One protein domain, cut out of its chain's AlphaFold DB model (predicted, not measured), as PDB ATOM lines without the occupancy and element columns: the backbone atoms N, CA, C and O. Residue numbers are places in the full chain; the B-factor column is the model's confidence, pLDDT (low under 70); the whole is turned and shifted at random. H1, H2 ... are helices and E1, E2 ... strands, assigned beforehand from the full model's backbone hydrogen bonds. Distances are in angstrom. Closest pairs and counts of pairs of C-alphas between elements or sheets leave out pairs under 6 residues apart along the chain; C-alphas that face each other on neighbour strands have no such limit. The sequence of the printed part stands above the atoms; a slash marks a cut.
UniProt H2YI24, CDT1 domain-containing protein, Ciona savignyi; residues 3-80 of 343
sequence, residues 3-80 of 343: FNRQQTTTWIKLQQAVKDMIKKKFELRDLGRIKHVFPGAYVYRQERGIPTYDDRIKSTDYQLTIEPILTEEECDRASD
ATOM      1  N   PHE A   3     144.967 115.628 195.010       91.50
ATOM      2  CA  PHE A   3     143.643 115.072 195.314       91.50
ATOM      3  C   PHE A   3     143.252 115.209 196.799       91.50
ATOM      4  O   PHE A   3     142.205 115.764 197.103       91.50
ATOM      5  N   ASN A   4     144.129 114.822 197.734       90.94
ATOM      6  CA  ASN A   4     143.861 114.930 199.180       90.94
ATOM      7  C   ASN A   4     143.681 116.379 199.668       90.94
ATOM      8  O   ASN A   4     143.146 116.592 200.748       90.94
ATOM      9  N   ARG A   5     144.160 117.365 198.900       90.88
ATOM     10  CA  ARG A   5     143.979 118.803 199.156       90.88
ATOM     11  C   ARG A   5     142.804 119.391 198.367       90.88
ATOM     12  O   ARG A   5     142.702 120.608 198.276       90.88
ATOM     13  N   GLN A   6     141.978 118.543 197.749       88.69
ATOM     14  CA  GLN A   6     140.855 118.926 196.886       88.69
ATOM     15  C   GLN A   6     141.270 119.831 195.713       88.69
ATOM     16  O   GLN A   6     140.502 120.657 195.227       88.69
ATOM     17  N   GLN A   7     142.506 119.669 195.233       89.62
ATOM     18  CA  GLN A   7     143.025 120.414 194.095       89.62
ATOM     19  C   GLN A   7     142.891 119.597 192.804       89.62
ATOM     20  O   GLN A   7     143.364 118.457 192.726       89.62
ATOM     21  N   THR A   8     142.344 120.214 191.753       90.56
ATOM     22  CA  THR A   8     142.282 119.618 190.412       90.56
ATOM     23  C   THR A   8     143.682 119.308 189.884       90.56
ATOM     24  O   THR A   8     144.534 120.194 189.738       90.56
ATOM     25  N   THR A   9     143.917 118.032 189.576       94.25
ATOM     26  CA  THR A   9     145.206 117.536 189.083       94.25
ATOM     27  C   THR A   9     145.226 117.587 187.557       94.25
ATOM     28  O   THR A   9     144.762 116.680 186.873       94.25
ATOM     29  N   THR A  10     145.763 118.675 187.012       94.06
ATOM     30  CA  THR A  10     145.987 118.846 185.565       94.06
ATOM     31  C   THR A  10     147.260 118.124 185.114       94.06
ATOM     32  O   THR A  10     148.224 118.068 185.886       94.06
ATOM     33  N   TRP A  11     147.329 117.700 183.850       94.12
ATOM     34  CA  TRP A  11     148.520 117.085 183.250       94.12
ATOM     35  C   TRP A  11     149.793 117.906 183.461       94.12
ATOM     36  O   TRP A  11     150.802 117.343 183.860       94.12
ATOM     37  N   ILE A  12     149.748 119.229 183.276       92.44
ATOM     38  CA  ILE A  12     150.929 120.100 183.422       92.44
ATOM     39  C   ILE A  12     151.484 120.034 184.854       92.44
ATOM     40  O   ILE A  12     152.671 119.778 185.048       92.44
ATOM     41  N   LYS A  13     150.615 120.197 185.865       93.44
ATOM     42  CA  LYS A  13     150.992 120.091 187.287       93.44
ATOM     43  C   LYS A  13     151.551 118.709 187.627       93.44
ATOM     44  O   LYS A  13     152.571 118.613 188.304       93.44
ATOM     45  N   LEU A  14     150.890 117.645 187.162       95.31
ATOM     46  CA  LEU A  14     151.340 116.271 187.386       95.31
ATOM     47  C   LEU A  14     152.703 116.029 186.731       95.31
ATOM     48  O   LEU A  14     153.611 115.506 187.371       95.31
ATOM     49  N   GLN A  15     152.852 116.437 185.473       95.81
ATOM     50  CA  GLN A  15     154.062 116.245 184.694       95.81
ATOM     51  C   GLN A  15     155.256 116.934 185.348       95.81
ATOM     52  O   GLN A  15     156.305 116.310 185.491       95.81
ATOM     53  N   GLN A  16     155.086 118.190 185.767       93.94
ATOM     54  CA  GLN A  16     156.132 118.940 186.453       93.94
ATOM     55  C   GLN A  16     156.522 118.261 187.770       93.94
ATOM     56  O   GLN A  16     157.692 117.948 187.969       93.94
ATOM     57  N   ALA A  17     155.542 117.929 188.617       95.00
ATOM     58  CA  ALA A  17     155.797 117.288 189.906       95.00
ATOM     59  C   ALA A  17     156.523 115.937 189.765       95.00
ATOM     60  O   ALA A  17     157.459 115.654 190.512       95.00
ATOM     61  N   VAL A  18     156.122 115.107 188.795       96.00
ATOM     62  CA  VAL A  18     156.776 113.814 188.546       96.00
ATOM     63  C   VAL A  18     158.188 114.022 188.007       96.00
ATOM     64  O   VAL A  18     159.111 113.425 188.553       96.00
ATOM     65  N   LYS A  19     158.388 114.893 187.004       95.75
ATOM     66  CA  LYS A  19     159.724 115.220 186.467       95.75
ATOM     67  C   LYS A  19     160.669 115.711 187.560       95.75
ATOM     68  O   LYS A  19     161.812 115.260 187.624       95.75
ATOM     69  N   ASP A  20     160.181 116.577 188.444       95.88
ATOM     70  CA  ASP A  20     160.961 117.100 189.564       95.88
ATOM     71  C   ASP A  20     161.313 116.018 190.583       95.88
ATOM     72  O   ASP A  20     162.404 116.066 191.154       95.88
ATOM     73  N   MET A  21     160.436 115.033 190.778       96.06
ATOM     74  CA  MET A  21     160.651 113.916 191.694       96.06
ATOM     75  C   MET A  21     161.638 112.881 191.138       96.06
ATOM     76  O   MET A  21     162.562 112.483 191.842       96.06
ATOM     77  N   ILE A  22     161.463 112.438 189.887       95.69
ATOM     78  CA  ILE A  22     162.257 111.336 189.309       95.69
ATOM     79  C   ILE A  22     163.498 111.808 188.540       95.69
ATOM     80  O   ILE A  22     164.309 110.976 188.137       95.69
ATOM     81  N   LYS A  23     163.628 113.121 188.297       96.06
ATOM     82  CA  LYS A  23     164.705 113.754 187.509       96.06
ATOM     83  C   LYS A  23     164.898 113.129 186.117       96.06
ATOM     84  O   LYS A  23     166.008 113.054 185.598       96.06
ATOM     85  N   LYS A  24     163.803 112.675 185.502       94.75
ATOM     86  CA  LYS A  24     163.747 112.059 184.165       94.75
ATOM     87  C   LYS A  24     162.585 112.640 183.363       94.75
ATOM     88  O   LYS A  24     161.679 113.256 183.925       94.75
ATOM     89  N   LYS A  25     162.611 112.442 182.040       94.75
ATOM     90  CA  LYS A  25     161.480 112.790 181.170       94.75
ATOM     91  C   LYS A  25     160.251 111.976 181.582       94.75
ATOM     92  O   LYS A  25     160.365 110.799 181.896       94.75
ATOM     93  N   PHE A  26     159.104 112.641 181.576       96.69
ATOM     94  CA  PHE A  26     157.796 112.039 181.783       96.69
ATOM     95  C   PHE A  26     156.848 112.690 180.782       96.69
ATOM     96  O   PHE A  26     156.654 113.913 180.802       96.69
ATOM     97  N   GLU A  27     156.359 111.901 179.839       96.00
ATOM     98  CA  GLU A  27     155.587 112.345 178.684       96.00
ATOM     99  C   GLU A  27     154.174 111.771 178.709       96.00
ATOM    100  O   GLU A  27     153.849 110.862 179.471       96.00
ATOM    101  N   LEU A  28     153.308 112.300 177.844       95.00
ATOM    102  CA  LEU A  28     151.918 111.857 177.773       95.00
ATOM    103  C   LEU A  28     151.816 110.360 177.416       95.00
ATOM    104  O   LEU A  28     150.902 109.674 177.865       95.00
ATOM    105  N   ARG A  29     152.801 109.842 176.668       96.38
ATOM    106  CA  ARG A  29     152.949 108.414 176.364       96.38
ATOM    107  C   ARG A  29     153.117 107.566 177.627       96.38
ATOM    108  O   ARG A  29     152.514 106.502 177.713       96.38
ATOM    109  N   ASP A  30     153.888 108.034 178.606       96.69
ATOM    110  CA  ASP A  30     154.108 107.304 179.861       96.69
ATOM    111  C   ASP A  30     152.818 107.227 180.678       96.69
ATOM    112  O   ASP A  30     152.496 106.184 181.243       96.69
ATOM    113  N   LEU A  31     152.023 108.303 180.672       96.62
ATOM    114  CA  LEU A  31     150.695 108.293 181.280       96.62
ATOM    115  C   LEU A  31     149.755 107.301 180.578       96.62
ATOM    116  O   LEU A  31     149.001 106.597 181.248       96.62
ATOM    117  N   GLY A  32     149.827 107.214 179.247       97.56
ATOM    118  CA  GLY A  32     149.098 106.215 178.467       97.56
ATOM    119  C   GLY A  32     149.524 104.783 178.804       97.56
ATOM    120  O   GLY A  32     148.669 103.922 178.989       97.56
ATOM    121  N   ARG A  33     150.824 104.520 178.979       97.50
ATOM    122  CA  ARG A  33     151.330 103.207 179.428       97.50
ATOM    123  C   ARG A  33     150.824 102.841 180.823       97.50
ATOM    124  O   ARG A  33     150.373 101.723 181.034       97.50
ATOM    125  N   ILE A  34     150.823 103.793 181.761       97.44
ATOM    126  CA  ILE A  34     150.247 103.586 183.102       97.44
ATOM    127  C   ILE A  34     148.758 103.234 182.996       97.44
ATOM    128  O   ILE A  34     148.308 102.308 183.667       97.44
ATOM    129  N   LYS A  35     148.009 103.934 182.131       97.31
ATOM    130  CA  LYS A  35     146.600 103.625 181.863       97.31
ATOM    131  C   LYS A  35     146.422 102.222 181.286       97.31
ATOM    132  O   LYS A  35     145.484 101.545 181.677       97.31
ATOM    133  N   HIS A  36     147.284 101.794 180.367       97.62
ATOM    134  CA  HIS A  36     147.208 100.453 179.786       97.62
ATOM    135  C   HIS A  36     147.410  99.365 180.850       97.62
ATOM    136  O   HIS A  36     146.617  98.435 180.927       97.62
ATOM    137  N   VAL A  37     148.416  99.524 181.717       97.69
ATOM    138  CA  VAL A  37     148.728  98.558 182.787       97.69
ATOM    139  C   VAL A  37     147.647  98.527 183.867       97.69
ATOM    140  O   VAL A  37     147.332  97.466 184.395       97.69
ATOM    141  N   PHE A  38     147.077  99.680 184.226       96.56
ATOM    142  CA  PHE A  38     146.035  99.757 185.248       96.56
ATOM    143  C   PHE A  38     144.901 100.706 184.814       96.56
ATOM    144  O   PHE A  38     144.819 101.844 185.289       96.56
ATOM    145  N   PRO A  39     143.977 100.236 183.950       95.50
ATOM    146  CA  PRO A  39     142.905 101.070 183.398       95.50
ATOM    147  C   PRO A  39     141.954 101.631 184.458       95.50
ATOM    148  O   PRO A  39     141.478 102.756 184.329       95.50
ATOM    149  N   GLY A  40     141.716 100.867 185.528       93.75
ATOM    150  CA  GLY A  40     140.879 101.257 186.665       93.75
ATOM    151  C   GLY A  40     141.562 102.167 187.689       93.75
ATOM    152  O   GLY A  40     140.976 102.439 188.730       93.75
ATOM    153  N   ALA A  41     142.790 102.641 187.445       94.50
ATOM    154  CA  ALA A  41     143.501 103.472 188.413       94.50
ATOM    155  C   ALA A  41     142.987 104.916 188.456       94.50
ATOM    156  O   ALA A  41     142.912 105.513 189.535       94.50
ATOM    157  N   TYR A  42     142.698 105.500 187.293       96.56
ATOM    158  CA  TYR A  42     142.419 106.925 187.156       96.56
ATOM    159  C   TYR A  42     141.319 107.191 186.132       96.56
ATOM    160  O   TYR A  42     141.234 106.529 185.098       96.56
ATOM    161  N   VAL A  43     140.534 108.233 186.385       96.25
ATOM    162  CA  VAL A  43     139.682 108.865 185.382       96.25
ATOM    163  C   VAL A  43     140.478 109.964 184.696       96.25
ATOM    164  O   VAL A  43     141.127 110.785 185.344       96.25
ATOM    165  N   TYR A  44     140.398 109.987 183.371       96.62
ATOM    166  CA  TYR A  44     141.023 110.996 182.527       96.62
ATOM    167  C   TYR A  44     139.921 111.808 181.850       96.62
ATOM    168  O   TYR A  44     139.041 111.214 181.222       96.62
ATOM    169  N   ARG A  45     139.955 113.143 181.949       95.50
ATOM    170  CA  ARG A  45     138.950 114.026 181.324       95.50
ATOM    171  C   ARG A  45     139.603 115.209 180.618       95.50
ATOM    172  O   ARG A  45     140.743 115.558 180.898       95.50
ATOM    173  N   GLN A  46     138.874 115.812 179.686       92.81
ATOM    174  CA  GLN A  46     139.249 117.076 179.054       92.81
ATOM    175  C   GLN A  46     138.303 118.163 179.551       92.81
ATOM    176  O   GLN A  46     137.114 118.146 179.237       92.81
ATOM    177  N   GLU A  47     138.832 119.102 180.327       89.88
ATOM    178  CA  GLU A  47     138.053 120.125 181.029       89.88
ATOM    179  C   GLU A  47     138.510 121.534 180.618       89.88
ATOM    180  O   GLU A  47     139.687 121.759 180.335       89.88
ATOM    181  N   ARG A  48     137.575 122.493 180.573       87.75
ATOM    182  CA  ARG A  48     137.846 123.919 180.295       87.75
ATOM    183  C   ARG A  48     137.640 124.753 181.549       87.75
ATOM    184  O   ARG A  48     136.895 124.364 182.442       87.75
ATOM    185  N   GLY A  49     138.228 125.948 181.573       79.69
ATOM    186  CA  GLY A  49     137.983 126.917 182.641       79.69
ATOM    187  C   GLY A  49     138.686 126.586 183.955       79.69
ATOM    188  O   GLY A  49     138.355 127.184 184.979       79.69
ATOM    189  N   ILE A  50     139.657 125.667 183.929       79.50
ATOM    190  CA  ILE A  50     140.517 125.386 185.076       79.50
ATOM    191  C   ILE A  50     141.410 126.617 185.310       79.50
ATOM    192  O   ILE A  50     142.054 127.077 184.357       79.50
ATOM    193  N   PRO A  51     141.452 127.161 186.542       68.44
ATOM    194  CA  PRO A  51     142.327 128.276 186.889       68.44
ATOM    195  C   PRO A  51     143.785 127.946 186.556       68.44
ATOM    196  O   PRO A  51     144.273 126.846 186.844       68.44
ATOM    197  N   THR A  52     144.466 128.887 185.905       65.62
ATOM    198  CA  THR A  52     145.910 128.785 185.660       65.62
ATOM    199  C   THR A  52     146.676 129.401 186.832       65.62
ATOM    200  O   THR A  52     146.087 129.672 187.869       65.62
ATOM    201  N   TYR A  53     147.996 129.576 186.713       58.69
ATOM    202  CA  TYR A  53     148.840 130.170 187.763       58.69
ATOM    203  C   TYR A  53     148.335 131.543 188.256       58.69
ATOM    204  O   TYR A  53     148.621 131.926 189.385       58.69
ATOM    205  N   ASP A  54     147.556 132.250 187.433       58.31
ATOM    206  CA  ASP A  54     146.781 133.419 187.837       58.31
ATOM    207  C   ASP A  54     145.295 133.035 187.958       58.31
ATOM    208  O   ASP A  54     144.614 132.802 186.954       58.31
ATOM    209  N   ASP A  55     144.782 132.978 189.192       57.41
ATOM    210  CA  ASP A  55     143.381 132.644 189.492       57.41
ATOM    211  C   ASP A  55     142.379 133.627 188.851       57.41
ATOM    212  O   ASP A  55     141.188 133.319 188.728       57.41
ATOM    213  N   ARG A  56     142.844 134.799 188.390       57.47
ATOM    214  CA  ARG A  56     142.024 135.785 187.669       57.47
ATOM    215  C   ARG A  56     141.805 135.420 186.197       57.47
ATOM    216  O   ARG A  56     140.895 135.967 185.574       57.47
ATOM    217  N   ILE A  57     142.588 134.489 185.642       55.62
ATOM    218  CA  ILE A  57     142.544 134.095 184.229       55.62
ATOM    219  C   ILE A  57     142.173 132.610 184.121       55.62
ATOM    220  O   ILE A  57     143.009 131.703 184.213       55.62
ATOM    221  N   LYS A  58     140.883 132.348 183.875       60.66
ATOM    222  CA  LYS A  58     140.410 131.013 183.483       60.66
ATOM    223  C   LYS A  58     140.919 130.707 182.078       60.66
ATOM    224  O   LYS A  58     140.620 131.447 181.142       60.66
ATOM    225  N   SER A  59     141.660 129.610 181.918       64.00
ATOM    226  CA  SER A  59     142.094 129.178 180.588       64.00
ATOM    227  C   SER A  59     140.876 128.822 179.733       64.00
ATOM    228  O   SER A  59     140.011 128.044 180.145       64.00
ATOM    229  N   THR A  60     140.808 129.396 178.532       68.44
ATOM    230  CA  THR A  60     139.793 129.056 177.529       68.44
ATOM    231  C   THR A  60     140.058 127.709 176.863       68.44
ATOM    232  O   THR A  60     139.149 127.184 176.212       68.44
ATOM    233  N   ASP A  61     141.253 127.147 177.040       79.81
ATOM    234  CA  ASP A  61     141.694 125.905 176.414       79.81
ATOM    235  C   ASP A  61     141.326 124.675 177.251       79.81
ATOM    236  O   ASP A  61     141.132 124.743 178.467       79.81
ATOM    237  N   TYR A  62     141.213 123.534 176.572       87.56
ATOM    238  CA  TYR A  62     141.026 122.241 177.220       87.56
ATOM    239  C   TYR A  62     142.326 121.776 177.874       87.56
ATOM    240  O   TYR A  62     143.396 121.824 177.263       87.56
ATOM    241  N   GLN A  63     142.216 121.272 179.098       90.81
ATOM    242  CA  GLN A  63     143.310 120.646 179.823       90.81
ATOM    243  C   GLN A  63     142.928 119.221 180.219       90.81
ATOM    244  O   GLN A  63     141.811 118.960 180.671       90.81
ATOM    245  N   LEU A  64     143.892 118.308 180.091       94.56
ATOM    246  CA  LEU A  64     143.756 116.944 180.584       94.56
ATOM    247  C   LEU A  64     143.796 116.951 182.116       94.56
ATOM    248  O   LEU A  64     144.800 117.369 182.703       94.56
ATOM    249  N   THR A  65     142.740 116.458 182.751       95.62
ATOM    250  CA  THR A  65     142.662 116.234 184.199       95.62
ATOM    251  C   THR A  65     142.737 114.748 184.519       95.62
ATOM    252  O   THR A  65     142.311 113.901 183.731       95.62
ATOM    253  N   ILE A  66     143.349 114.438 185.663       96.88
ATOM    254  CA  ILE A  66     143.573 113.079 186.151       96.88
ATOM    255  C   ILE A  66     143.025 112.987 187.571       96.88
ATOM    256  O   ILE A  66     143.474 113.710 188.457       96.88
ATOM    257  N   GLU A  67     142.088 112.080 187.807       95.12
ATOM    258  CA  GLU A  67     141.489 111.862 189.124       95.12
ATOM    259  C   GLU A  67     141.640 110.390 189.528       95.12
ATOM    260  O   GLU A  67     141.378 109.519 188.701       95.12
ATOM    261  N   PRO A  68     142.094 110.067 190.751       95.00
ATOM    262  CA  PRO A  68     142.168 108.680 191.196       95.00
ATOM    263  C   PRO A  68     140.769 108.077 191.339       95.00
ATOM    264  O   PRO A  68     139.879 108.684 191.929       95.00
ATOM    265  N   ILE A  69     140.598 106.856 190.841       92.69
ATOM    266  CA  ILE A  69     139.419 106.043 191.141       92.69
ATOM    267  C   ILE A  69     139.666 105.385 192.497       92.69
ATOM    268  O   ILE A  69     140.707 104.750 192.686       92.69
ATOM    269  N   LEU A  70     138.726 105.578 193.422       88.69
ATOM    270  CA  LEU A  70     138.705 104.962 194.746       88.69
ATOM    271  C   LEU A  70     137.425 104.131 194.829       88.69
ATOM    272  O   LEU A  70     136.327 104.681 194.684       88.69
ATOM    273  N   THR A  71     137.574 102.820 194.984       79.88
ATOM    274  CA  THR A  71     136.454 101.880 195.103       79.88
ATOM    275  C   THR A  71     135.834 101.936 196.499       79.88
ATOM    276  O   THR A  71     136.434 102.440 197.450       79.88
ATOM    277  N   GLU A  72     134.610 101.424 196.631       69.75
ATOM    278  CA  GLU A  72     133.904 101.376 197.919       69.75
ATOM    279  C   GLU A  72     134.559 100.424 198.930       69.75
ATOM    280  O   GLU A  72     134.359 100.586 200.127       69.75
ATOM    281  N   GLU A  73     135.346  99.452 198.465       65.38
ATOM    282  CA  GLU A  73     136.133  98.541 199.310       65.38
ATOM    283  C   GLU A  73     137.403  99.210 199.857       65.38
ATOM    284  O   GLU A  73     137.896  98.847 200.919       65.38
ATOM    285  N   GLU A  74     137.921 100.211 199.141       66.25
ATOM    286  CA  GLU A  74     139.116 100.978 199.509       66.25
ATOM    287  C   GLU A  74     138.800 102.166 200.438       66.25
ATOM    288  O   GLU A  74     139.720 102.848 200.890       66.25
ATOM    289  N   CYS A  75     137.519 102.443 200.702       62.41
ATOM    290  CA  CYS A  75     137.061 103.551 201.538       62.41
ATOM    291  C   CYS A  75     136.216 103.029 202.711       62.41
ATOM    292  O   CYS A  75     135.193 102.381 202.495       62.41
ATOM    293  N   ASP A  76     136.576 103.372 203.950       61.12
ATOM    294  CA  ASP A  76     135.760 103.052 205.127       61.12
ATOM    295  C   ASP A  76     134.391 103.754 205.052       61.12
ATOM    296  O   ASP A  76     134.268 104.961 205.275       61.12
ATOM    297  N   ARG A  77     133.335 102.973 204.771       55.66
ATOM    298  CA  ARG A  77     131.938 103.441 204.641       55.66
ATOM    299  C   ARG A  77     131.366 104.120 205.895       55.66
ATOM    300  O   ARG A  77     130.284 104.690 205.820       55.66
ATOM    301  N   ALA A  78     132.042 104.021 207.038       57.91
ATOM    302  CA  ALA A  78     131.542 104.479 208.333       57.91
ATOM    303  C   ALA A  78     131.967 105.910 208.711       57.91
ATOM    304  O   ALA A  78     131.487 106.430 209.716       57.91
ATOM    305  N   SER A  79     132.859 106.543 207.941       60.09
ATOM    306  CA  SER A  79     133.325 107.904 208.229       60.09
ATOM    307  C   SER A  79     132.715 108.919 207.265       60.09
ATOM    308  O   SER A  79     132.770 108.738 206.052       60.09
ATOM    309  N   ASP A  80     132.202 110.025 207.804       62.12
ATOM    310  CA  ASP A  80     131.785 111.225 207.053       62.12
ATOM    311  C   ASP A  80     132.993 112.003 206.475       62.12
ATOM    312  O   ASP A  80     132.883 113.149 206.030       62.12
TER     313      ASP A  80
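Overview. This is residues 3 to 80 of the 343 residues of the protein "CDT1 domain-containing protein" of Ciona savignyi (UniProt H2YI24). A two-stranded hairpin, E1 and E2, forms a narrow ribbon, with two helices loosely arranged about it: H1 starts near E2 with residues 11 to 14 and leads away from it, while H2 comes near the beginning of E1. The long loop of residues 48 to 62 joins the strands at one end of the ribbon, and beyond the end of E2 the tail of residues 72 to 80 stands free. The printed part has 78 residues with two named helices and two named strands, in the order H1, H2, E1, E2; the sheet order is E1 - E2, antiparallel, and the class is mixed, helices and strands, though under half of the residues are in named elements. The whole is loose, with a radius of gyration of the C-alphas of 14.6 A and spans of 39 by 31 by 22 A.

Along the chain. Begin at Phe 3 and go on to C-alpha 11 at (148.520, 117.085, 183.250), where H1 starts; it holds residues 11 to 22 and is 16.1 A long from first to last C-alpha. A tight link of 5 residues leads to H2, residues 28 to 37, 14.6 A long. After a tight link of 4 residues, find C-alpha 42 at (142.419, 106.925, 187.156), where E1 begins; it holds residues 42 to 47 and measures 15.2 A. E2, residues 63 to 68, measures 16.5 A and ends at C-alpha 68 at (142.168, 108.680, 191.196).

Arrangement. Look first at E1 and E2, a hairpin of antiparallel neighbour strands with 154 degrees between their directions. The C-alphas of Tyr 42 and Pro 68 face each other at 4.4 A; N 43 and O 67 are within hydrogen-bond range at 2.8 A, as are N 63 and O 47 at 2.9 A. The closest C-alphas of H1 and E2 are those of Trp 11 and Leu 64, 5.5 A apart. Those of H2 and E1 are Lys 35 and Tyr 42, 7.5 A apart. H1 and E1 are apart, and so are H2 and E2. H1 and H2 are only just apart, their closest C-alphas at 8.3 A. In H1 and H2 every O i to N i+4 pair is within hydrogen-bond range.

Size, cuts and confidence. The two C-alphas farthest apart are those of Lys 25 and Ala 78, 41.3 A. The printed part has no cut. The link from E1 to E2, of 15 residues, is long. Read the B-factor column for pLDDT: its mean over the printed part is 85.7, and it is under 70 at residues 51 to 60 and 72 to 80 of this model.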